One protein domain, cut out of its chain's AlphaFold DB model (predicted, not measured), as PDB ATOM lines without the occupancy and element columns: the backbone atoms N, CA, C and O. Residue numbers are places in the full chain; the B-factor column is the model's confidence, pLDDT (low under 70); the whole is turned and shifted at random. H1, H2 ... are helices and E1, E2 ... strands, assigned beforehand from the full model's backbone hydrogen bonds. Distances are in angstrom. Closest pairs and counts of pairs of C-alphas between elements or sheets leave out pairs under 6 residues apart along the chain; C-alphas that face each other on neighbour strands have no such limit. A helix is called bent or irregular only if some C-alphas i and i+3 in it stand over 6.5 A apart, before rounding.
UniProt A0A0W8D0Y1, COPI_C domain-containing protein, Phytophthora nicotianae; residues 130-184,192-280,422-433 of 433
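This is residues 130 to 184, 192 to 280 and 422 to 433 of the 433 residues of the protein "COPI_C domain-containing protein" of Phytophthora nicotianae (UniProt A0A0W8D0Y1). Three long helices, H5, H6 and H7, lie side by side as an up-and-down bundle, each running against the one before it, and one end of H6 packs into a head made of the shorter helices H1, H2, H3 and H4. H7 is the longest helix, and the small ribbon of E1 and E2 lies beyond the head, with its strand centres the farthest from the mean of the C-alphas. The printed part has 156 residues, with seven named helices and three named strands in the order H1 H2 H3 H4 E1 E2 E3 H5 H6 H7; E1 and E2 form an antiparallel sheet of two, and the class is mostly helix. The whole is compact, with a radius of gyration of the C-alphas of 16.9 A and spans of 56 by 40 by 30 A.

H1 holds residues 130 to 136 and begins with C-alpha 130 at (190.271, 140.984, 133.055). H2 is residues 140 to 145. H3, residues 149 to 160, is 15.8 A from first to last C-alpha. H4, residues 166 to 178, is 19.8 A long and irregular, with C-alphas 167 and 170 7.2 A apart. E1 is residues 180 to 183, 9.8 A long, and E2 is residues 192 to 195, 9.6 A long. E3 is residues 197 to 199. H5, residues 210 to 225, is 23.0 A long and begins with C-alpha 210 at (179.379, 145.956, 153.278). H6, residues 229 to 245, is 25.3 A long and only just irregular, with C-alphas 241 and 244 6.7 A apart. H7, residues 251 to 279, is 42.3 A long and ends with C-alpha 279 at (148.495, 162.519, 149.425).

H2 and H6 are the hub, each touching four other helices. H1 and H2 form a helical hairpin at a shallow tilt of 22 degrees, with the closest C-alphas those of Val 134 and His 143, 5.4 A apart. H2 and H3 form another at 17 degrees, where the C-alphas of Ala 140 and Ala 152 come closest at 4.7 A. H2 touches H4 at a steep tilt of 51 degrees, with Ala 145 and Tyr 176 closest at 4.4 A between C-alphas. With residues 244 to 245 alone H6 touches H2, about perpendicular at 84 degrees; the closest C-alphas, of Ala 141 and Phe 245, are 4.3 A apart. With residues 241 to 245 alone H6 touches H4, at a steep tilt of 57 degrees, and the C-alphas of Leu 168 and His 241 are closest at 5.9 A. H5 and H6 are a helical hairpin at a shallow tilt of 14 degrees, closest at the C-alphas of Ala 220 and Val 232, 4.6 A apart. H6 and H7 are a helical hairpin at 29 degrees, closest at the C-alphas of Cys 236 and Cys 264, 5.3 A apart. H5 and H7 are close but not clearly touching, with the C-alphas of Phe 210 and Val 257 closest at 7.5 A. E1 and E2 are antiparallel neighbours at 149 degrees, with N 181 and O 194 2.8 A apart and N 194 and O 181 2.9 A apart, within hydrogen-bond range. E2 runs on into E3 at 29 degrees; E3 pairs with no named strand, but its residues 197 to 199 pair antiparallel with residues 203 to 204. H1, for instance, is apart from H7. Every O i to N i+4 pair is within hydrogen-bond range in H1, H2, H3, H5 and H7; H4 has 7 of 9 and H6 has 11 of 13.

The C-alphas of Pro 184 and Val 280 are the two farthest apart, at 60.5 A. Residues 185 to 191 are not printed, and C-alphas 184 and 192 are 6.3 A apart across that cut, where the link from E1 to E2 lies. Residues 281 to 421 are not printed either, with 32.3 A between C-alphas 280 and 422. Residues 422 to 433 hold no named element, and 433 is the chain's last residue. Of the links printed whole, that from E3 to H5 is short and the others are tight. The mean pLDDT of the printed part is 90.6, and residues 200 to 201 and 431 to 433 are under 70.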
ATOM      1  N   ALA A 130     191.703 140.717 133.177       85.75
ATOM      2  CA  ALA A 130     190.271 140.984 133.055       85.75
ATOM      3  C   ALA A 130     189.502 139.858 132.327       85.75
ATOM      4  O   ALA A 130     188.396 139.496 132.732       85.75
ATOM      5  N   VAL A 131     190.091 139.246 131.290       88.31
ATOM      6  CA  VAL A 131     189.487 138.097 130.590       88.31
ATOM      7  C   VAL A 131     189.520 136.832 131.454       88.31
ATOM      8  O   VAL A 131     188.593 136.027 131.381       88.31
ATOM      9  N   GLN A 132     190.542 136.655 132.296       88.31
ATOM     10  CA  GLN A 132     190.593 135.546 133.256       88.31
ATOM     11  C   GLN A 132     189.512 135.695 134.339       88.31
ATOM     12  O   GLN A 132     188.796 134.735 134.619       88.31
ATOM     13  N   TRP A 133     189.302 136.902 134.875       89.31
ATOM     14  CA  TRP A 133     188.240 137.189 135.850       89.31
ATOM     15  C   TRP A 133     186.838 136.850 135.331       89.31
ATOM     16  O   TRP A 133     186.081 136.165 136.017       89.31
ATOM     17  N   VAL A 134     186.522 137.253 134.096       89.81
ATOM     18  CA  VAL A 134     185.229 136.980 133.432       89.81
ATOM     19  C   VAL A 134     185.001 135.484 133.156       89.81
ATOM     20  O   VAL A 134     183.860 135.060 132.990       89.81
ATOM     21  N   ARG A 135     186.068 134.674 133.097       88.06
ATOM     22  CA  ARG A 135     185.980 133.208 132.948       88.06
ATOM     23  C   ARG A 135     185.859 132.482 134.287       88.06
ATOM     24  O   ARG A 135     185.196 131.452 134.348       88.06
ATOM     25  N   ASN A 136     186.513 132.999 135.326       87.06
ATOM     26  CA  ASN A 136     186.670 132.313 136.611       87.06
ATOM     27  C   ASN A 136     185.620 132.725 137.658       87.06
ATOM     28  O   ASN A 136     185.436 132.004 138.636       87.06
ATOM     29  N   SER A 137     184.948 133.868 137.485       88.75
ATOM     30  CA  SER A 137     183.923 134.356 138.414       88.75
ATOM     31  C   SER A 137     182.498 134.167 137.882       88.75
ATOM     32  O   SER A 137     182.254 134.006 136.690       88.75
ATOM     33  N   SER A 138     181.538 134.193 138.806       88.19
ATOM     34  CA  SER A 138     180.097 134.284 138.524       88.19
ATOM     35  C   SER A 138     179.433 135.475 139.232       88.19
ATOM     36  O   SER A 138     178.204 135.612 139.216       88.19
ATOM     37  N   LEU A 139     180.245 136.347 139.843       91.00
ATOM     38  CA  LEU A 139     179.811 137.558 140.534       91.00
ATOM     39  C   LEU A 139     179.699 138.719 139.545       91.00
ATOM     40  O   LEU A 139     180.664 139.054 138.860       91.00
ATOM     41  N   ALA A 140     178.549 139.394 139.519       92.38
ATOM     42  CA  ALA A 140     178.358 140.566 138.666       92.38
ATOM     43  C   ALA A 140     179.397 141.672 138.948       92.38
ATOM     44  O   ALA A 140     179.883 142.300 138.007       92.38
ATOM     45  N   ALA A 141     179.788 141.851 140.216       92.31
ATOM     46  CA  ALA A 141     180.854 142.759 140.646       92.31
ATOM     47  C   ALA A 141     182.166 142.550 139.870       92.31
ATOM     48  O   ALA A 141     182.729 143.500 139.328       92.31
ATOM     49  N   ASP A 142     182.612 141.297 139.757       92.12
ATOM     50  CA  ASP A 142     183.901 140.946 139.159       92.12
ATOM     51  C   ASP A 142     183.901 141.202 137.643       92.12
ATOM     52  O   ASP A 142     184.879 141.699 137.084       92.12
ATOM     53  N   HIS A 143     182.769 140.948 136.980       93.44
ATOM     54  CA  HIS A 143     182.586 141.236 135.555       93.44
ATOM     55  C   HIS A 143     182.547 142.746 135.263       93.44
ATOM     56  O   HIS A 143     183.041 143.180 134.221       93.44
ATOM     57  N   VAL A 144     181.997 143.557 136.176       93.88
ATOM     58  CA  VAL A 144     182.036 145.025 136.072       93.88
ATOM     59  C   VAL A 144     183.441 145.566 136.318       93.88
ATOM     60  O   VAL A 144     183.895 146.406 135.542       93.88
ATOM     61  N   ALA A 145     184.155 145.065 137.328       91.50
ATOM     62  CA  ALA A 145     185.544 145.446 137.583       91.50
ATOM     63  C   ALA A 145     186.456 145.109 136.385       91.50
ATOM     64  O   ALA A 145     187.300 145.915 136.007       91.50
ATOM     65  N   ALA A 146     186.209 143.980 135.711       90.12
ATOM     66  CA  ALA A 146     186.864 143.601 134.456       90.12
ATOM     67  C   ALA A 146     186.464 144.451 133.224       90.12
ATOM     68  O   ALA A 146     187.023 144.266 132.145       90.12
ATOM     69  N   GLY A 147     185.474 145.346 133.337       90.00
ATOM     70  CA  GLY A 147     184.937 146.145 132.225       90.00
ATOM     71  C   GLY A 147     183.958 145.406 131.297       90.00
ATOM     72  O   GLY A 147     183.450 145.995 130.343       90.00
ATOM     73  N   SER A 148     183.628 144.139 131.570       93.06
ATOM     74  CA  SER A 148     182.703 143.335 130.758       93.06
ATOM     75  C   SER A 148     181.240 143.575 131.157       93.06
ATOM     76  O   SER A 148     180.531 142.689 131.639       93.06
ATOM     77  N   PHE A 149     180.756 144.802 130.946       94.75
ATOM     78  CA  PHE A 149     179.418 145.207 131.397       94.75
ATOM     79  C   PHE A 149     178.287 144.356 130.802       94.75
ATOM     80  O   PHE A 149     177.304 144.091 131.489       94.75
ATOM     81  N   GLN A 150     178.420 143.883 129.559       94.75
ATOM     82  CA  GLN A 150     177.405 143.037 128.920       94.75
ATOM     83  C   GLN A 150     177.216 141.701 129.654       94.75
ATOM     84  O   GLN A 150     176.079 141.283 129.875       94.75
ATOM     85  N   THR A 151     178.306 141.048 130.070       94.69
ATOM     86  CA  THR A 151     178.223 139.769 130.794       94.69
ATOM     87  C   THR A 151     177.738 139.980 132.231       94.69
ATOM     88  O   THR A 151     176.899 139.214 132.704       94.69
ATOM     89  N   ALA A 152     178.137 141.078 132.885       94.19
ATOM     90  CA  ALA A 152     177.577 141.487 134.175       94.19
ATOM     91  C   ALA A 152     176.053 141.718 134.111       94.19
ATOM     92  O   ALA A 152     175.315 141.230 134.967       94.19
ATOM     93  N   MET A 153     175.556 142.409 133.077       94.75
ATOM     94  CA  MET A 153     174.117 142.618 132.873       94.75
ATOM     95  C   MET A 153     173.365 141.295 132.656       94.75
ATOM     96  O   MET A 153     172.299 141.097 133.236       94.75
ATOM     97  N   GLN A 154     173.932 140.358 131.888       94.06
ATOM     98  CA  GLN A 154     173.357 139.019 131.700       94.06
ATOM     99  C   GLN A 154     173.304 138.212 133.010       94.06
ATOM    100  O   GLN A 154     172.295 137.554 133.282       94.06
ATOM    101  N   LEU A 155     174.347 138.292 133.846       94.12
ATOM    102  CA  LEU A 155     174.357 137.672 135.175       94.12
ATOM    103  C   LEU A 155     173.268 138.262 136.078       94.12
ATOM    104  O   LEU A 155     172.461 137.499 136.606       94.12
ATOM    105  N   LEU A 156     173.179 139.592 136.186       94.69
ATOM    106  CA  LEU A 156     172.159 140.275 136.994       94.69
ATOM    107  C   LEU A 156     170.732 139.975 136.514       94.69
ATOM    108  O   LEU A 156     169.837 139.775 137.335       94.69
ATOM    109  N   HIS A 157     170.511 139.879 135.200       94.81
ATOM    110  CA  HIS A 157     169.221 139.464 134.650       94.81
ATOM    111  C   HIS A 157     168.846 138.043 135.107       94.81
ATOM    112  O   HIS A 157     167.761 137.835 135.645       94.81
ATOM    113  N   ARG A 158     169.767 137.076 134.987       93.94
ATOM    114  CA  ARG A 158     169.541 135.668 135.375       93.94
ATOM    115  C   ARG A 158     169.444 135.448 136.895       93.94
ATOM    116  O   ARG A 158     168.729 134.556 137.350       93.94
ATOM    117  N   GLN A 159     170.200 136.213 137.680       92.50
ATOM    118  CA  GLN A 159     170.297 136.062 139.136       92.50
ATOM    119  C   GLN A 159     169.158 136.778 139.866       92.50
ATOM    120  O   GLN A 159     168.540 136.186 140.742       92.50
ATOM    121  N   ILE A 160     168.861 138.030 139.503       93.25
ATOM    122  CA  ILE A 160     167.932 138.895 140.251       93.25
ATOM    123  C   ILE A 160     166.876 139.587 139.369       93.25
ATOM    124  O   ILE A 160     166.198 140.518 139.813       93.25
ATOM    125  N   GLY A 161     166.709 139.144 138.117       93.19
ATOM    126  CA  GLY A 161     165.599 139.551 137.248       93.19
ATOM    127  C   GLY A 161     165.645 141.012 136.800       93.19
ATOM    128  O   GLY A 161     164.591 141.596 136.541       93.19
ATOM    129  N   VAL A 162     166.832 141.635 136.768       94.81
ATOM    130  CA  VAL A 162     166.986 143.051 136.387       94.81
ATOM    131  C   VAL A 162     166.651 143.258 134.913       94.81
ATOM    132  O   VAL A 162     167.129 142.531 134.045       94.81
ATOM    133  N   ILE A 163     165.837 144.276 134.642       94.50
ATOM    134  CA  ILE A 163     165.499 144.751 133.293       94.50
ATOM    135  C   ILE A 163     165.873 146.224 133.136       94.50
ATOM    136  O   ILE A 163     166.393 146.615 132.094       94.50
ATOM    137  N   ASN A 164     165.657 147.042 134.171       94.38
ATOM    138  CA  ASN A 164     166.070 148.437 134.149       94.38
ATOM    139  C   ASN A 164     167.475 148.596 134.747       94.38
ATOM    140  O   ASN A 164     167.654 148.545 135.964       94.38
ATOM    141  N   PHE A 165     168.465 148.802 133.879       94.81
ATOM    142  CA  PHE A 165     169.864 149.018 134.259       94.81
ATOM    143  C   PHE A 165     170.238 150.502 134.419       94.81
ATOM    144  O   PHE A 165     171.331 150.795 134.902       94.81
ATOM    145  N   GLU A 166     169.356 151.445 134.059       94.06
ATOM    146  CA  GLU A 166     169.637 152.886 134.149       94.06
ATOM    147  C   GLU A 166     170.036 153.340 135.572       94.06
ATOM    148  O   GLU A 166     171.072 154.003 135.691       94.06
ATOM    149  N   PRO A 167     169.347 152.927 136.663       93.31
ATOM    150  CA  PRO A 167     169.728 153.313 138.025       93.31
ATOM    151  C   PRO A 167     171.066 152.722 138.487       93.31
ATOM    152  O   PRO A 167     171.706 153.271 139.379       93.31
ATOM    153  N   LEU A 168     171.514 151.616 137.881       94.31
ATOM    154  CA  LEU A 168     172.754 150.932 138.265       94.31
ATOM    155  C   LEU A 168     174.001 151.580 137.643       94.31
ATOM    156  O   LEU A 168     175.108 151.372 138.135       94.31
ATOM    157  N   LYS A 169     173.841 152.393 136.588       94.38
ATOM    158  CA  LYS A 169     174.932 153.077 135.872       94.38
ATOM    159  C   LYS A 169     175.993 153.750 136.770       94.38
ATOM    160  O   LYS A 169     177.172 153.526 136.496       94.38
ATOM    161  N   PRO A 170     175.658 154.553 137.806       93.75
ATOM    162  CA  PRO A 170     176.671 155.128 138.696       93.75
ATOM    163  C   PRO A 170     177.505 154.058 139.412       93.75
ATOM    164  O   PRO A 170     178.725 154.184 139.458       93.75
ATOM    165  N   VAL A 171     176.881 152.973 139.886       93.62
ATOM    166  CA  VAL A 171     177.581 151.876 140.577       93.62
ATOM    167  C   VAL A 171     178.462 151.081 139.608       93.62
ATOM    168  O   VAL A 171     179.609 150.784 139.934       93.62
ATOM    169  N   PHE A 172     177.982 150.815 138.386       94.44
ATOM    170  CA  PHE A 172     178.790 150.196 137.324       94.44
ATOM    171  C   PHE A 172     180.080 150.990 137.056       94.44
ATOM    172  O   PHE A 172     181.168 150.420 136.990       94.44
ATOM    173  N   LEU A 173     179.965 152.317 136.928       93.75
ATOM    174  CA  LEU A 173     181.117 153.191 136.692       93.75
ATOM    175  C   LEU A 173     182.032 153.284 137.920       93.75
ATOM    176  O   LEU A 173     183.249 153.242 137.756       93.75
ATOM    177  N   GLN A 174     181.475 153.343 139.134       92.31
ATOM    178  CA  GLN A 174     182.246 153.324 140.382       92.31
ATOM    179  C   GLN A 174     183.101 152.053 140.486       92.31
ATOM    180  O   GLN A 174     184.318 152.155 140.639       92.31
ATOM    181  N   VAL A 175     182.498 150.869 140.330       92.31
ATOM    182  CA  VAL A 175     183.203 149.578 140.427       92.31
ATOM    183  C   VAL A 175     184.274 149.440 139.341       92.31
ATOM    184  O   VAL A 175     185.401 149.065 139.655       92.31
ATOM    185  N   TYR A 176     183.973 149.805 138.090       92.69
ATOM    186  CA  TYR A 176     184.968 149.781 137.010       92.69
ATOM    187  C   TYR A 176     186.132 150.750 137.256       92.69
ATOM    188  O   TYR A 176     187.291 150.376 137.100       92.69
ATOM    189  N   SER A 177     185.839 151.985 137.679       90.94
ATOM    190  CA  SER A 177     186.876 152.997 137.926       90.94
ATOM    191  C   SER A 177     187.795 152.648 139.100       90.94
ATOM    192  O   SER A 177     188.980 152.970 139.049       90.94
ATOM    193  N   GLY A 178     187.285 151.948 140.119       88.44
ATOM    194  CA  GLY A 178     188.080 151.478 141.255       88.44
ATOM    195  C   GLY A 178     188.816 150.149 141.035       88.44
ATOM    196  O   GLY A 178     189.665 149.801 141.848       88.44
ATOM    197  N   GLY A 179     188.530 149.408 139.957       86.62
ATOM    198  CA  GLY A 179     189.163 148.110 139.672       86.62
ATOM    199  C   GLY A 179     190.579 148.194 139.079       86.62
ATOM    200  O   GLY A 179     191.284 147.185 139.013       86.62
ATOM    201  N   SER A 180     191.023 149.379 138.640       87.56
ATOM    202  CA  SER A 180     192.338 149.563 138.014       87.56
ATOM    203  C   SER A 180     193.035 150.853 138.438       87.56
ATOM    204  O   SER A 180     192.424 151.920 138.421       87.56
ATOM    205  N   ALA A 181     194.333 150.764 138.712       89.69
ATOM    206  CA  ALA A 181     195.225 151.902 138.897       89.69
ATOM    207  C   ALA A 181     195.968 152.248 137.591       89.69
ATOM    208  O   ALA A 181     196.094 151.425 136.681       89.69
ATOM    209  N   SER A 182     196.487 153.473 137.507       90.81
ATOM    210  CA  SER A 182     197.274 153.971 136.373       90.81
ATOM    211  C   SER A 182     198.665 154.370 136.858       90.81
ATOM    212  O   SER A 182     198.796 155.342 137.598       90.81
ATOM    213  N   LEU A 183     199.692 153.632 136.439       91.50
ATOM    214  CA  LEU A 183     201.083 153.837 136.839       91.50
ATOM    215  C   LEU A 183     201.867 154.512 135.696       91.50
ATOM    216  O   LEU A 183     202.023 153.898 134.637       91.50
ATOM    217  N   PRO A 184     202.366 155.752 135.855       92.38
ATOM    218  CA  PRO A 184     203.300 156.328 134.890       92.38
ATOM    219  C   PRO A 184     204.617 155.540 134.912       92.38
ATOM    220  O   PRO A 184     205.134 155.228 135.981       92.38
ATOM    221  N   LEU A 192     200.888 152.657 132.355       89.75
ATOM    222  CA  LEU A 192     200.492 151.262 132.486       89.75
ATOM    223  C   LEU A 192     199.223 151.155 133.341       89.75
ATOM    224  O   LEU A 192     199.185 151.636 134.475       89.75
ATOM    225  N   ARG A 193     198.191 150.475 132.833       87.06
ATOM    226  CA  ARG A 193     197.029 150.098 133.647       87.06
ATOM    227  C   ARG A 193     197.370 148.869 134.490       87.06
ATOM    228  O   ARG A 193     197.523 147.776 133.950       87.06
ATOM    229  N   ALA A 194     197.435 149.047 135.804       87.62
ATOM    230  CA  ALA A 194     197.593 147.968 136.771       87.62
ATOM    231  C   ALA A 194     196.215 147.530 137.293       87.62
ATOM    232  O   ALA A 194     195.441 148.343 137.797       87.62
ATOM    233  N   TRP A 195     195.897 146.245 137.168       87.81
ATOM    234  CA  TRP A 195     194.649 145.674 137.672       87.81
ATOM    235  C   TRP A 195     194.765 145.361 139.166       87.81
ATOM    236  O   TRP A 195     195.663 144.622 139.574       87.81
ATOM    237  N   LEU A 196     193.861 145.917 139.975       88.69
ATOM    238  CA  LEU A 196     193.870 145.727 141.425       88.69
ATOM    239  C   LEU A 196     193.173 144.413 141.791       88.69
ATOM    240  O   LEU A 196     192.097 144.101 141.276       88.69
ATOM    241  N   GLN A 197     193.787 143.646 142.688       87.56
ATOM    242  CA  GLN A 197     193.315 142.330 143.120       87.56
ATOM    243  C   GLN A 197     192.929 142.370 144.602       87.56
ATOM    244  O   GLN A 197     193.582 143.066 145.377       87.56
ATOM    245  N   ARG A 198     191.872 141.644 144.992       81.19
ATOM    246  CA  ARG A 198     191.446 141.535 146.401       81.19
ATOM    247  C   ARG A 198     192.220 140.473 147.186       81.19
ATOM    248  O   ARG A 198     192.629 140.732 148.309       81.19
ATOM    249  N   ASN A 199     192.426 139.307 146.572       76.94
ATOM    250  CA  ASN A 199     192.899 138.077 147.214       76.94
ATOM    251  C   ASN A 199     193.973 137.411 146.332       76.94
ATOM    252  O   ASN A 199     193.946 137.583 145.109       76.94
ATOM    253  N   ASP A 200     194.811 136.548 146.918       68.69
ATOM    254  CA  ASP A 200     195.871 135.779 146.225       68.69
ATOM    255  C   ASP A 200     195.354 134.886 145.078       68.69
ATOM    256  O   ASP A 200     196.086 134.539 144.156       68.69
ATOM    257  N   VAL A 201     194.055 134.563 145.088       68.44
ATOM    258  CA  VAL A 201     193.333 133.829 144.024       68.44
ATOM    259  C   VAL A 201     193.153 134.683 142.750       68.44
ATOM    260  O   VAL A 201     192.466 134.286 141.812       68.44
ATOM    261  N   SER A 202     193.756 135.873 142.704       77.94
ATOM    262  CA  SER A 202     193.710 136.809 141.584       77.94
ATOM    263  C   SER A 202     192.280 137.148 141.160       77.94
ATOM    264  O   SER A 202     191.888 137.010 140.005       77.94
ATOM    265  N   GLN A 203     191.473 137.591 142.125       84.00
ATOM    266  CA  GLN A 203     190.127 138.130 141.902       84.00
ATOM    267  C   GLN A 203     190.155 139.666 141.958       84.00
ATOM    268  O   GLN A 203     190.980 140.211 142.695       84.00
ATOM    269  N   PRO A 204     189.275 140.385 141.239       86.44
ATOM    270  CA  PRO A 204     189.303 141.845 141.195       86.44
ATOM    271  C   PRO A 204     188.998 142.496 142.546       86.44
ATOM    272  O   PRO A 204     188.137 142.035 143.305       86.44
ATOM    273  N   ALA A 205     189.661 143.621 142.807       85.81
ATOM    274  CA  ALA A 205     189.257 144.551 143.852       85.81
ATOM    275  C   ALA A 205     187.910 145.205 143.492       85.81
ATOM    276  O   ALA A 205     187.678 145.599 142.348       85.81
ATOM    277  N   VAL A 206     187.019 145.325 144.478       85.94
ATOM    278  CA  VAL A 206     185.650 145.827 144.296       85.94
ATOM    279  C   VAL A 206     185.448 147.076 145.151       85.94
ATOM    280  O   VAL A 206     185.577 147.037 146.371       85.94
ATOM    281  N   ALA A 207     185.103 148.197 144.515       84.00
ATOM    282  CA  ALA A 207     184.972 149.514 145.156       84.00
ATOM    283  C   ALA A 207     183.647 149.725 145.931       84.00
ATOM    284  O   ALA A 207     183.140 150.848 146.016       84.00
ATOM    285  N   VAL A 208     183.073 148.646 146.469       88.69
ATOM    286  CA  VAL A 208     181.839 148.624 147.270       88.69
ATOM    287  C   VAL A 208     182.046 147.634 148.414       88.69
ATOM    288  O   VAL A 208     182.347 146.468 148.171       88.69
ATOM    289  N   SER A 209     181.880 148.081 149.660       91.38
ATOM    290  CA  SER A 209     182.047 147.243 150.854       91.38
ATOM    291  C   SER A 209     180.776 147.214 151.699       91.38
ATOM    292  O   SER A 209     180.033 148.195 151.772       91.38
ATOM    293  N   PHE A 210     180.534 146.093 152.385       91.94
ATOM    294  CA  PHE A 210     179.379 145.956 153.278       91.94
ATOM    295  C   PHE A 210     179.393 147.012 154.398       91.94
ATOM    296  O   PHE A 210     178.356 147.592 154.710       91.94
ATOM    297  N   ALA A 211     180.576 147.328 154.939       92.75
ATOM    298  CA  ALA A 211     180.744 148.353 155.969       92.75
ATOM    299  C   ALA A 211     180.274 149.743 155.499       92.75
ATOM    300  O   ALA A 211     179.559 150.423 156.233       92.75
ATOM    301  N   ALA A 212     180.596 150.138 154.260       93.25
ATOM    302  CA  ALA A 212     180.146 151.412 153.696       93.25
ATOM    303  C   ALA A 212     178.613 151.480 153.571       93.25
ATOM    304  O   ALA A 212     178.012 152.497 153.916       93.25
ATOM    305  N   LEU A 213     177.959 150.386 153.156       94.94
ATOM    306  CA  LEU A 213     176.493 150.338 153.066       94.94
ATOM    307  C   LEU A 213     175.810 150.367 154.444       94.94
ATOM    308  O   LEU A 213     174.708 150.897 154.576       94.94
ATOM    309  N   VAL A 214     176.462 149.834 155.483       94.88
ATOM    310  CA  VAL A 214     175.976 149.917 156.869       94.88
ATOM    311  C   VAL A 214     176.103 151.338 157.432       94.88
ATOM    312  O   VAL A 214     175.203 151.772 158.154       94.88
ATOM    313  N   GLU A 215     177.148 152.099 157.090       95.56
ATOM    314  CA  GLU A 215     177.204 153.532 157.426       95.56
ATOM    315  C   GLU A 215     176.120 154.328 156.682       95.56
ATOM    316  O   GLU A 215     175.383 155.090 157.312       95.56
ATOM    317  N   GLU A 216     175.932 154.089 155.381       94.62
ATOM    318  CA  GLU A 216     174.870 154.725 154.582       94.62
ATOM    319  C   GLU A 216     173.466 154.446 155.164       94.62
ATOM    320  O   GLU A 216     172.610 155.334 155.244       94.62
ATOM    321  N   LEU A 217     173.236 153.239 155.697       95.25
ATOM    322  CA  LEU A 217     171.995 152.899 156.398       95.25
ATOM    323  C   LEU A 217     171.799 153.723 157.685       95.25
ATOM    324  O   LEU A 217     170.674 154.120 158.001       95.25
ATOM    325  N   LYS A 218     172.871 154.043 158.424       94.62
ATOM    326  CA  LYS A 218     172.782 154.939 159.595       94.62
ATOM    327  C   LYS A 218     172.396 156.361 159.186       94.62
ATOM    328  O   LYS A 218     171.684 157.024 159.945       94.62
ATOM    329  N   HIS A 219     172.813 156.828 158.006       94.94
ATOM    330  CA  HIS A 219     172.330 158.094 157.446       94.94
ATOM    331  C   HIS A 219     170.827 158.029 157.143       94.94
ATOM    332  O   HIS A 219     170.085 158.898 157.608       94.94
ATOM    333  N   ALA A 220     170.347 156.950 156.511       95.00
ATOM    334  CA  ALA A 220     168.915 156.726 156.298       95.00
ATOM    335  C   ALA A 220     168.106 156.745 157.616       95.00
ATOM    336  O   ALA A 220     167.077 157.416 157.701       95.00
ATOM    337  N   TYR A 221     168.586 156.103 158.687       94.38
ATOM    338  CA  TYR A 221     167.916 156.135 159.996       94.38
ATOM    339  C   TYR A 221     167.842 157.542 160.613       94.38
ATOM    340  O   TYR A 221     166.795 157.940 161.135       94.38
ATOM    341  N   ARG A 222     168.923 158.328 160.521       94.06
ATOM    342  CA  ARG A 222     168.934 159.728 160.985       94.06
ATOM    343  C   ARG A 222     167.933 160.576 160.196       94.06
ATOM    344  O   ARG A 222     167.166 161.322 160.806       94.06
ATOM    345  N   SER A 223     167.884 160.416 158.874       94.06
ATOM    346  CA  SER A 223     166.932 161.114 158.002       94.06
ATOM    347  C   SER A 223     165.476 160.709 158.265       94.06
ATOM    348  O   SER A 223     164.603 161.580 158.268       94.06
ATOM    349  N   PHE A 224     165.202 159.439 158.593       92.94
ATOM    350  CA  PHE A 224     163.858 158.975 158.965       92.94
ATOM    351  C   PHE A 224     163.390 159.606 160.283       92.94
ATOM    352  O   PHE A 224     162.287 160.151 160.352       92.94
ATOM    353  N   THR A 225     164.244 159.612 161.314       89.50
ATOM    354  CA  THR A 225     163.966 160.324 162.577       89.50
ATOM    355  C   THR A 225     163.776 161.833 162.352       89.50
ATOM    356  O   THR A 225     162.942 162.453 163.011       89.50
ATOM    357  N   GLY A 226     164.498 162.420 161.392       88.69
ATOM    358  CA  GLY A 226     164.338 163.809 160.947       88.69
ATOM    359  C   GLY A 226     163.136 164.080 160.027       88.69
ATOM    360  O   GLY A 226     162.999 165.208 159.560       88.69
ATOM    361  N   ALA A 227     162.287 163.081 159.753       88.38
ATOM    362  CA  ALA A 227     161.137 163.143 158.841       88.38
ATOM    363  C   ALA A 227     161.463 163.545 157.382       88.38
ATOM    364  O   ALA A 227     160.581 163.992 156.646       88.38
ATOM    365  N   LYS A 228     162.711 163.349 156.938       93.00
ATOM    366  CA  LYS A 228     163.170 163.623 155.568       93.00
ATOM    367  C   LYS A 228     163.038 162.381 154.684       93.00
ATOM    368  O   LYS A 228     164.025 161.723 154.361       93.00
ATOM    369  N   PHE A 229     161.808 162.009 154.342       91.69
ATOM    370  CA  PHE A 229     161.534 160.723 153.684       91.69
ATOM    371  C   PHE A 229     162.137 160.590 152.271       91.69
ATOM    372  O   PHE A 229     162.466 159.474 151.872       91.69
ATOM    373  N   ASP A 230     162.357 161.693 151.551       93.31
ATOM    374  CA  ASP A 230     163.033 161.680 150.242       93.31
ATOM    375  C   ASP A 230     164.541 161.383 150.359       93.31
ATOM    376  O   ASP A 230     165.081 160.599 149.573       93.31
ATOM    377  N   ASP A 231     165.207 161.907 151.396       94.31
ATOM    378  CA  ASP A 231     166.598 161.562 151.722       94.31
ATOM    379  C   ASP A 231     166.695 160.065 152.073       94.31
ATOM    380  O   ASP A 231     167.547 159.353 151.543       94.31
ATOM    381  N   VAL A 232     165.777 159.552 152.913       95.31
ATOM    382  CA  VAL A 232     165.705 158.113 153.256       95.31
ATOM    383  C   VAL A 232     165.550 157.262 152.001       95.31
ATOM    384  O   VAL A 232     166.274 156.280 151.832       95.31
ATOM    385  N   ARG A 233     164.626 157.640 151.108       94.06
ATOM    386  CA  ARG A 233     164.409 156.945 149.839       94.06
ATOM    387  C   ARG A 233     165.693 156.904 149.014       94.06
ATOM    388  O   ARG A 233     166.046 155.838 148.522       94.06
ATOM    389  N   THR A 234     166.395 158.027 148.907       94.75
ATOM    390  CA  THR A 234     167.638 158.140 148.134       94.75
ATOM    391  C   THR A 234     168.737 157.236 148.701       94.75
ATOM    392  O   THR A 234     169.291 156.421 147.963       94.75
ATOM    393  N   HIS A 235     168.988 157.286 150.015       95.81
ATOM    394  CA  HIS A 235     169.971 156.421 150.678       95.81
ATOM    395  C   HIS A 235     169.612 154.928 150.545       95.81
ATOM    396  O   HIS A 235     170.441 154.121 150.129       95.81
ATOM    397  N   CYS A 236     168.364 154.533 150.829       95.75
ATOM    398  CA  CYS A 236     167.952 153.130 150.728       95.75
ATOM    399  C   CYS A 236     167.933 152.604 149.281       95.75
ATOM    400  O   CYS A 236     168.229 151.427 149.073       95.75
ATOM    401  N   GLN A 237     167.627 153.440 148.280       94.69
ATOM    402  CA  GLN A 237     167.755 153.060 146.867       94.69
ATOM    403  C   GLN A 237     169.224 152.897 146.461       94.69
ATOM    404  O   GLN A 237     169.557 151.878 145.864       94.69
ATOM    405  N   SER A 238     170.106 153.820 146.867       94.75
ATOM    406  CA  SER A 238     171.559 153.711 146.659       94.75
ATOM    407  C   SER A 238     172.113 152.389 147.211       94.75
ATOM    408  O   SER A 238     172.762 151.631 146.489       94.75
ATOM    409  N   ILE A 239     171.751 152.032 148.451       95.88
ATOM    410  CA  ILE A 239     172.135 150.753 149.072       95.88
ATOM    411  C   ILE A 239     171.590 149.555 148.276       95.88
ATOM    412  O   ILE A 239     172.349 148.636 147.961       95.88
ATOM    413  N   LEU A 240     170.304 149.558 147.893       94.88
ATOM    414  CA  LEU A 240     169.727 148.485 147.068       94.88
ATOM    415  C   LEU A 240     170.385 148.365 145.689       94.88
ATOM    416  O   LEU A 240     170.409 147.265 145.139       94.88
ATOM    417  N   HIS A 241     170.891 149.450 145.110       95.06
ATOM    418  CA  HIS A 241     171.582 149.427 143.818       95.06
ATOM    419  C   HIS A 241     173.053 149.019 143.952       95.06
ATOM    420  O   HIS A 241     173.606 148.473 143.002       95.06
ATOM    421  N   ALA A 242     173.659 149.192 145.130       95.00
ATOM    422  CA  ALA A 242     175.028 148.772 145.430       95.00
ATOM    423  C   ALA A 242     175.159 147.294 145.856       95.00
ATOM    424  O   ALA A 242     176.142 146.645 145.503       95.00
ATOM    425  N   ILE A 243     174.171 146.736 146.569       95.31
ATOM    426  CA  ILE A 243     174.181 145.346 147.077       95.31
ATOM    427  C   ILE A 243     174.536 144.269 146.023       95.31
ATOM    428  O   ILE A 243     175.334 143.392 146.357       95.31
ATOM    429  N   PRO A 244     174.030 144.296 144.768       93.94
ATOM    430  CA  PRO A 244     174.371 143.291 143.751       93.94
ATOM    431  C   PRO A 244     175.841 143.308 143.305       93.94
ATOM    432  O   PRO A 244     176.270 142.410 142.582       93.94
ATOM    433  N   PHE A 245     176.600 144.328 143.712       93.44
ATOM    434  CA  PHE A 245     178.021 144.493 143.417       93.44
ATOM    435  C   PHE A 245     178.911 144.249 144.641       93.44
ATOM    436  O   PHE A 245     180.100 144.540 144.581       93.44
ATOM    437  N   LEU A 246     178.373 143.713 145.741       92.50
ATOM    438  CA  LEU A 246     179.197 143.204 146.836       92.50
ATOM    439  C   LEU A 246     179.857 141.877 146.441       92.50
ATOM    440  O   LEU A 246     179.199 140.983 145.906       92.50
ATOM    441  N   ALA A 247     181.139 141.744 146.775       90.06
ATOM    442  CA  ALA A 247     181.851 140.473 146.815       90.06
ATOM    443  C   ALA A 247     182.149 140.136 148.282       90.06
ATOM    444  O   ALA A 247     182.639 140.984 149.026       90.06
ATOM    445  N   VAL A 248     181.781 138.926 148.697       88.19
ATOM    446  CA  VAL A 248     181.766 138.484 150.095       88.19
ATOM    447  C   VAL A 248     182.330 137.068 150.190       88.19
ATOM    448  O   VAL A 248     181.904 136.182 149.445       88.19
ATOM    449  N   ASP A 249     183.257 136.826 151.113       85.12
ATOM    450  CA  ASP A 249     183.949 135.535 151.207       85.12
ATOM    451  C   ASP A 249     183.130 134.467 151.957       85.12
ATOM    452  O   ASP A 249     183.212 133.285 151.620       85.12
ATOM    453  N   SER A 250     182.296 134.856 152.934       87.56
ATOM    454  CA  SER A 250     181.546 133.916 153.783       87.56
ATOM    455  C   SER A 250     180.031 133.863 153.519       87.56
ATOM    456  O   SER A 250     179.381 134.847 153.152       87.56
ATOM    457  N   LYS A 251     179.423 132.697 153.789       88.38
ATOM    458  CA  LYS A 251     177.959 132.513 153.714       88.38
ATOM    459  C   LYS A 251     177.212 133.308 154.788       88.38
ATOM    460  O   LYS A 251     176.151 133.854 154.502       88.38
ATOM    461  N   GLU A 252     177.783 133.439 155.986       90.25
ATOM    462  CA  GLU A 252     177.202 134.232 157.080       90.25
ATOM    463  C   GLU A 252     177.080 135.718 156.717       90.25
ATOM    464  O   GLU A 252     176.093 136.379 157.036       90.25
ATOM    465  N   GLU A 253     178.079 136.275 156.036       89.62
ATOM    466  CA  GLU A 253     178.015 137.654 155.551       89.62
ATOM    467  C   GLU A 253     177.042 137.801 154.378       89.62
ATOM    468  O   GLU A 253     176.325 138.800 154.316       89.62
ATOM    469  N   ALA A 254     176.913 136.794 153.509       90.00
ATOM    470  CA  ALA A 254     175.867 136.782 152.487       90.00
ATOM    471  C   ALA A 254     174.448 136.789 153.104       90.00
ATOM    472  O   ALA A 254     173.537 137.414 152.552       90.00
ATOM    473  N   GLU A 255     174.241 136.169 154.270       91.75
ATOM    474  CA  GLU A 255     172.993 136.297 155.040       91.75
ATOM    475  C   GLU A 255     172.815 137.699 155.642       91.75
ATOM    476  O   GLU A 255     171.728 138.273 155.526       91.75
ATOM    477  N   LYS A 256     173.878 138.316 156.181       93.06
ATOM    478  CA  LYS A 256     173.849 139.722 156.645       93.06
ATOM    479  C   LYS A 256     173.477 140.687 155.507       93.06
ATOM    480  O   LYS A 256     172.690 141.610 155.725       93.06
ATOM    481  N   VAL A 257     173.952 140.444 154.280       93.88
ATOM    482  CA  VAL A 257     173.569 141.206 153.073       93.88
ATOM    483  C   VAL A 257     172.087 141.016 152.716       93.88
ATOM    484  O   VAL A 257     171.404 141.995 152.410       93.88
ATOM    485  N   LYS A 258     171.542 139.794 152.810       92.81
ATOM    486  CA  LYS A 258     170.093 139.542 152.627       92.81
ATOM    487  C   LYS A 258     169.244 140.233 153.706       92.81
ATOM    488  O   LYS A 258     168.168 140.756 153.401       92.81
ATOM    489  N   GLY A 259     169.741 140.290 154.942       93.50
ATOM    490  CA  GLY A 259     169.144 141.073 156.028       93.50
ATOM    491  C   GLY A 259     169.111 142.571 155.710       93.50
ATOM    492  O   GLY A 259     168.052 143.191 155.790       93.50
ATOM    493  N   LEU A 260     170.234 143.139 155.254       94.50
ATOM    494  CA  LEU A 260     170.326 144.540 154.822       94.50
ATOM    495  C   LEU A 260     169.335 144.864 153.689       94.50
ATOM    496  O   LEU A 260     168.617 145.859 153.767       94.50
ATOM    497  N   LEU A 261     169.242 144.000 152.673       94.56
ATOM    498  CA  LEU A 261     168.276 144.122 151.574       94.56
ATOM    499  C   LEU A 261     166.824 144.141 152.080       94.56
ATOM    500  O   LEU A 261     166.022 144.958 151.621       94.56
ATOM    501  N   THR A 262     166.499 143.276 153.044       94.25
ATOM    502  CA  THR A 262     165.172 143.218 153.677       94.25
ATOM    503  C   THR A 262     164.865 144.516 154.421       94.25
ATOM    504  O   THR A 262     163.820 145.116 154.188       94.25
ATOM    505  N   VAL A 263     165.806 145.026 155.221       95.00
ATOM    506  CA  VAL A 263     165.652 146.321 155.902       95.00
ATOM    507  C   VAL A 263     165.441 147.455 154.891       95.00
ATOM    508  O   VAL A 263     164.490 148.222 155.021       95.00
ATOM    509  N   CYS A 264     166.260 147.558 153.839       95.44
ATOM    510  CA  CYS A 264     166.102 148.624 152.843       95.44
ATOM    511  C   CYS A 264     164.753 148.555 152.102       95.44
ATOM    512  O   CYS A 264     164.161 149.603 151.837       95.44
ATOM    513  N   ARG A 265     164.227 147.353 151.819       94.75
ATOM    514  CA  ARG A 265     162.864 147.161 151.289       94.75
ATOM    515  C   ARG A 265     161.811 147.740 152.229       94.75
ATOM    516  O   ARG A 265     160.967 148.508 151.773       94.75
ATOM    517  N   GLU A 266     161.854 147.369 153.504       94.44
ATOM    518  CA  GLU A 266     160.854 147.775 154.498       94.44
ATOM    519  C   GLU A 266     160.837 149.290 154.697       94.44
ATOM    520  O   GLU A 266     159.768 149.897 154.699       94.44
ATOM    521  N   TYR A 267     162.010 149.930 154.747       95.19
ATOM    522  CA  TYR A 267     162.106 151.390 154.830       95.19
ATOM    523  C   TYR A 267     161.603 152.093 153.562       95.19
ATOM    524  O   TYR A 267     160.926 153.116 153.664       95.19
ATOM    525  N   LEU A 268     161.855 151.547 152.367       94.62
ATOM    526  CA  LEU A 268     161.319 152.111 151.123       94.62
ATOM    527  C   LEU A 268     159.801 151.949 151.013       94.62
ATOM    528  O   LEU A 268     159.114 152.888 150.603       94.62
ATOM    529  N   LEU A 269     159.269 150.790 151.404       94.12
ATOM    530  CA  LEU A 269     157.830 150.543 151.457       94.12
ATOM    531  C   LEU A 269     157.159 151.492 152.462       94.12
ATOM    532  O   LEU A 269     156.205 152.182 152.108       94.12
ATOM    533  N   ALA A 270     157.730 151.616 153.661       93.50
ATOM    534  CA  ALA A 270     157.328 152.563 154.697       93.50
ATOM    535  C   ALA A 270     157.309 154.021 154.197       93.50
ATOM    536  O   ALA A 270     156.318 154.726 154.398       93.50
ATOM    537  N   CYS A 271     158.355 154.476 153.498       93.38
ATOM    538  CA  CYS A 271     158.398 155.816 152.903       93.38
ATOM    539  C   CYS A 271     157.325 156.020 151.821       93.38
ATOM    540  O   CYS A 271     156.714 157.088 151.775       93.38
ATOM    541  N   ARG A 272     157.047 155.007 150.987       93.19
ATOM    542  CA  ARG A 272     155.994 155.083 149.959       93.19
ATOM    543  C   ARG A 272     154.590 155.125 150.568       93.19
ATOM    544  O   ARG A 272     153.835 156.030 150.230       93.19
ATOM    545  N   ILE A 273     154.273 154.260 151.537       92.75
ATOM    546  CA  ILE A 273     152.998 154.334 152.280       92.75
ATOM    547  C   ILE A 273     152.860 155.710 152.945       92.75
ATOM    548  O   ILE A 273     151.803 156.335 152.884       92.75
ATOM    549  N   ARG A 274     153.935 156.222 153.561       90.44
ATOM    550  CA  ARG A 274     153.920 157.533 154.219       90.44
ATOM    551  C   ARG A 274     153.632 158.680 153.245       90.44
ATOM    552  O   ARG A 274     152.979 159.638 153.667       90.44
ATOM    553  N   ALA A 275     154.090 158.590 151.994       91.56
ATOM    554  CA  ALA A 275     153.763 159.546 150.939       91.56
ATOM    555  C   ALA A 275     152.273 159.475 150.557       91.56
ATOM    556  O   ALA A 275     151.608 160.508 150.570       91.56
ATOM    557  N   GLU A 276     151.711 158.278 150.357       90.00
ATOM    558  CA  GLU A 276     150.271 158.103 150.094       90.00
ATOM    559  C   GLU A 276     149.392 158.616 151.252       90.00
ATOM    560  O   GLU A 276     148.407 159.316 151.033       90.00
ATOM    561  N   VAL A 277     149.791 158.381 152.511       89.50
ATOM    562  CA  VAL A 277     149.111 158.939 153.705       89.50
ATOM    563  C   VAL A 277     149.162 160.477 153.743       89.50
ATOM    564  O   VAL A 277     148.313 161.099 154.382       89.50
ATOM    565  N   ALA A 278     150.145 161.114 153.092       87.56
ATOM    566  CA  ALA A 278     150.164 162.568 152.906       87.56
ATOM    567  C   ALA A 278     149.293 163.019 151.721       87.56
ATOM    568  O   ALA A 278     148.666 164.073 151.808       87.56
ATOM    569  N   ALA A 279     149.257 162.234 150.640       89.56
ATOM    570  CA  ALA A 279     148.495 162.519 149.425       89.56
ATOM    571  C   ALA A 279     146.978 162.309 149.586       89.56
ATOM    572  O   ALA A 279     146.202 162.935 148.864       89.56
ATOM    573  N   VAL A 280     146.552 161.479 150.547       88.44
ATOM    574  CA  VAL A 280     145.141 161.211 150.878       88.44
ATOM    575  C   VAL A 280     144.812 161.748 152.283       88.44
ATOM    576  O   VAL A 280     144.921 161.003 153.259       88.44
ATOM    577  N   GLU A 422     159.381 137.054 137.942       90.75
ATOM    578  CA  GLU A 422     160.354 136.270 137.174       90.75
ATOM    579  C   GLU A 422     160.970 135.182 138.068       90.75
ATOM    580  O   GLU A 422     161.277 135.443 139.233       90.75
ATOM    581  N   GLU A 423     161.170 133.977 137.535       89.19
ATOM    582  CA  GLU A 423     161.871 132.898 138.239       89.19
ATOM    583  C   GLU A 423     163.382 133.046 138.027       89.19
ATOM    584  O   GLU A 423     163.867 133.095 136.898       89.19
ATOM    585  N   THR A 424     164.137 133.157 139.120       90.00
ATOM    586  CA  THR A 424     165.564 133.507 139.093       90.00
ATOM    587  C   THR A 424     166.355 132.701 140.114       90.00
ATOM    588  O   THR A 424     165.800 132.271 141.122       90.00
ATOM    589  N   ILE A 425     167.671 132.595 139.916       86.81
ATOM    590  CA  ILE A 425     168.580 131.877 140.832       86.81
ATOM    591  C   ILE A 425     168.617 132.520 142.238       86.81
ATOM    592  O   ILE A 425     168.834 131.829 143.231       86.81
ATOM    593  N   GLY A 426     168.381 133.831 142.331       86.69
ATOM    594  CA  GLY A 426     168.507 134.627 143.550       86.69
ATOM    595  C   GLY A 426     169.809 135.434 143.592       86.69
ATOM    596  O   GLY A 426     170.680 135.314 142.731       86.69
ATOM    597  N   LEU A 427     169.935 136.289 144.611       89.31
ATOM    598  CA  LEU A 427     171.098 137.157 144.808       89.31
ATOM    599  C   LEU A 427     172.378 136.343 145.079       89.31
ATOM    600  O   LEU A 427     172.471 135.653 146.097       89.31
ATOM    601  N   VAL A 428     173.377 136.493 144.205       87.94
ATOM    602  CA  VAL A 428     174.711 135.883 144.330       87.94
ATOM    603  C   VAL A 428     175.734 136.977 144.645       87.94
ATOM    604  O   VAL A 428     176.040 137.800 143.789       87.94
ATOM    605  N   VAL A 429     176.244 136.984 145.879       86.44
ATOM    606  CA  VAL A 429     177.263 137.941 146.379       86.44
ATOM    607  C   VAL A 429     178.517 137.256 146.931       86.44
ATOM    608  O   VAL A 429     179.450 137.924 147.358       86.44
ATOM    609  N   THR A 430     178.559 135.921 146.919       84.25
ATOM    610  CA  THR A 430     179.720 135.131 147.342       84.25
ATOM    611  C   THR A 430     180.140 134.152 146.254       84.25
ATOM    612  O   THR A 430     179.297 133.640 145.515       84.25
ATOM    613  N   ALA A 431     181.447 133.913 146.149       69.69
ATOM    614  CA  ALA A 431     182.016 132.875 145.293       69.69
ATOM    615  C   ALA A 431     182.022 131.487 145.970       69.69
ATOM    616  O   ALA A 431     182.256 130.485 145.295       69.69
ATOM    617  N   ALA A 432     181.763 131.413 147.282       58.22
ATOM    618  CA  ALA A 432     181.709 130.162 148.031       58.22
ATOM    619  C   ALA A 432     180.351 129.457 147.839       58.22
ATOM    620  O   ALA A 432     179.323 129.930 148.333       58.22
ATOM    621  N   GLN A 433     180.359 128.316 147.138       44.47
ATOM    622  CA  GLN A 433     179.193 127.428 146.983       44.47
ATOM    623  C   GLN A 433     178.796 126.748 148.293       44.47
ATOM    624  O   GLN A 433     179.685 126.358 149.083       44.47
TER     625      GLN A 433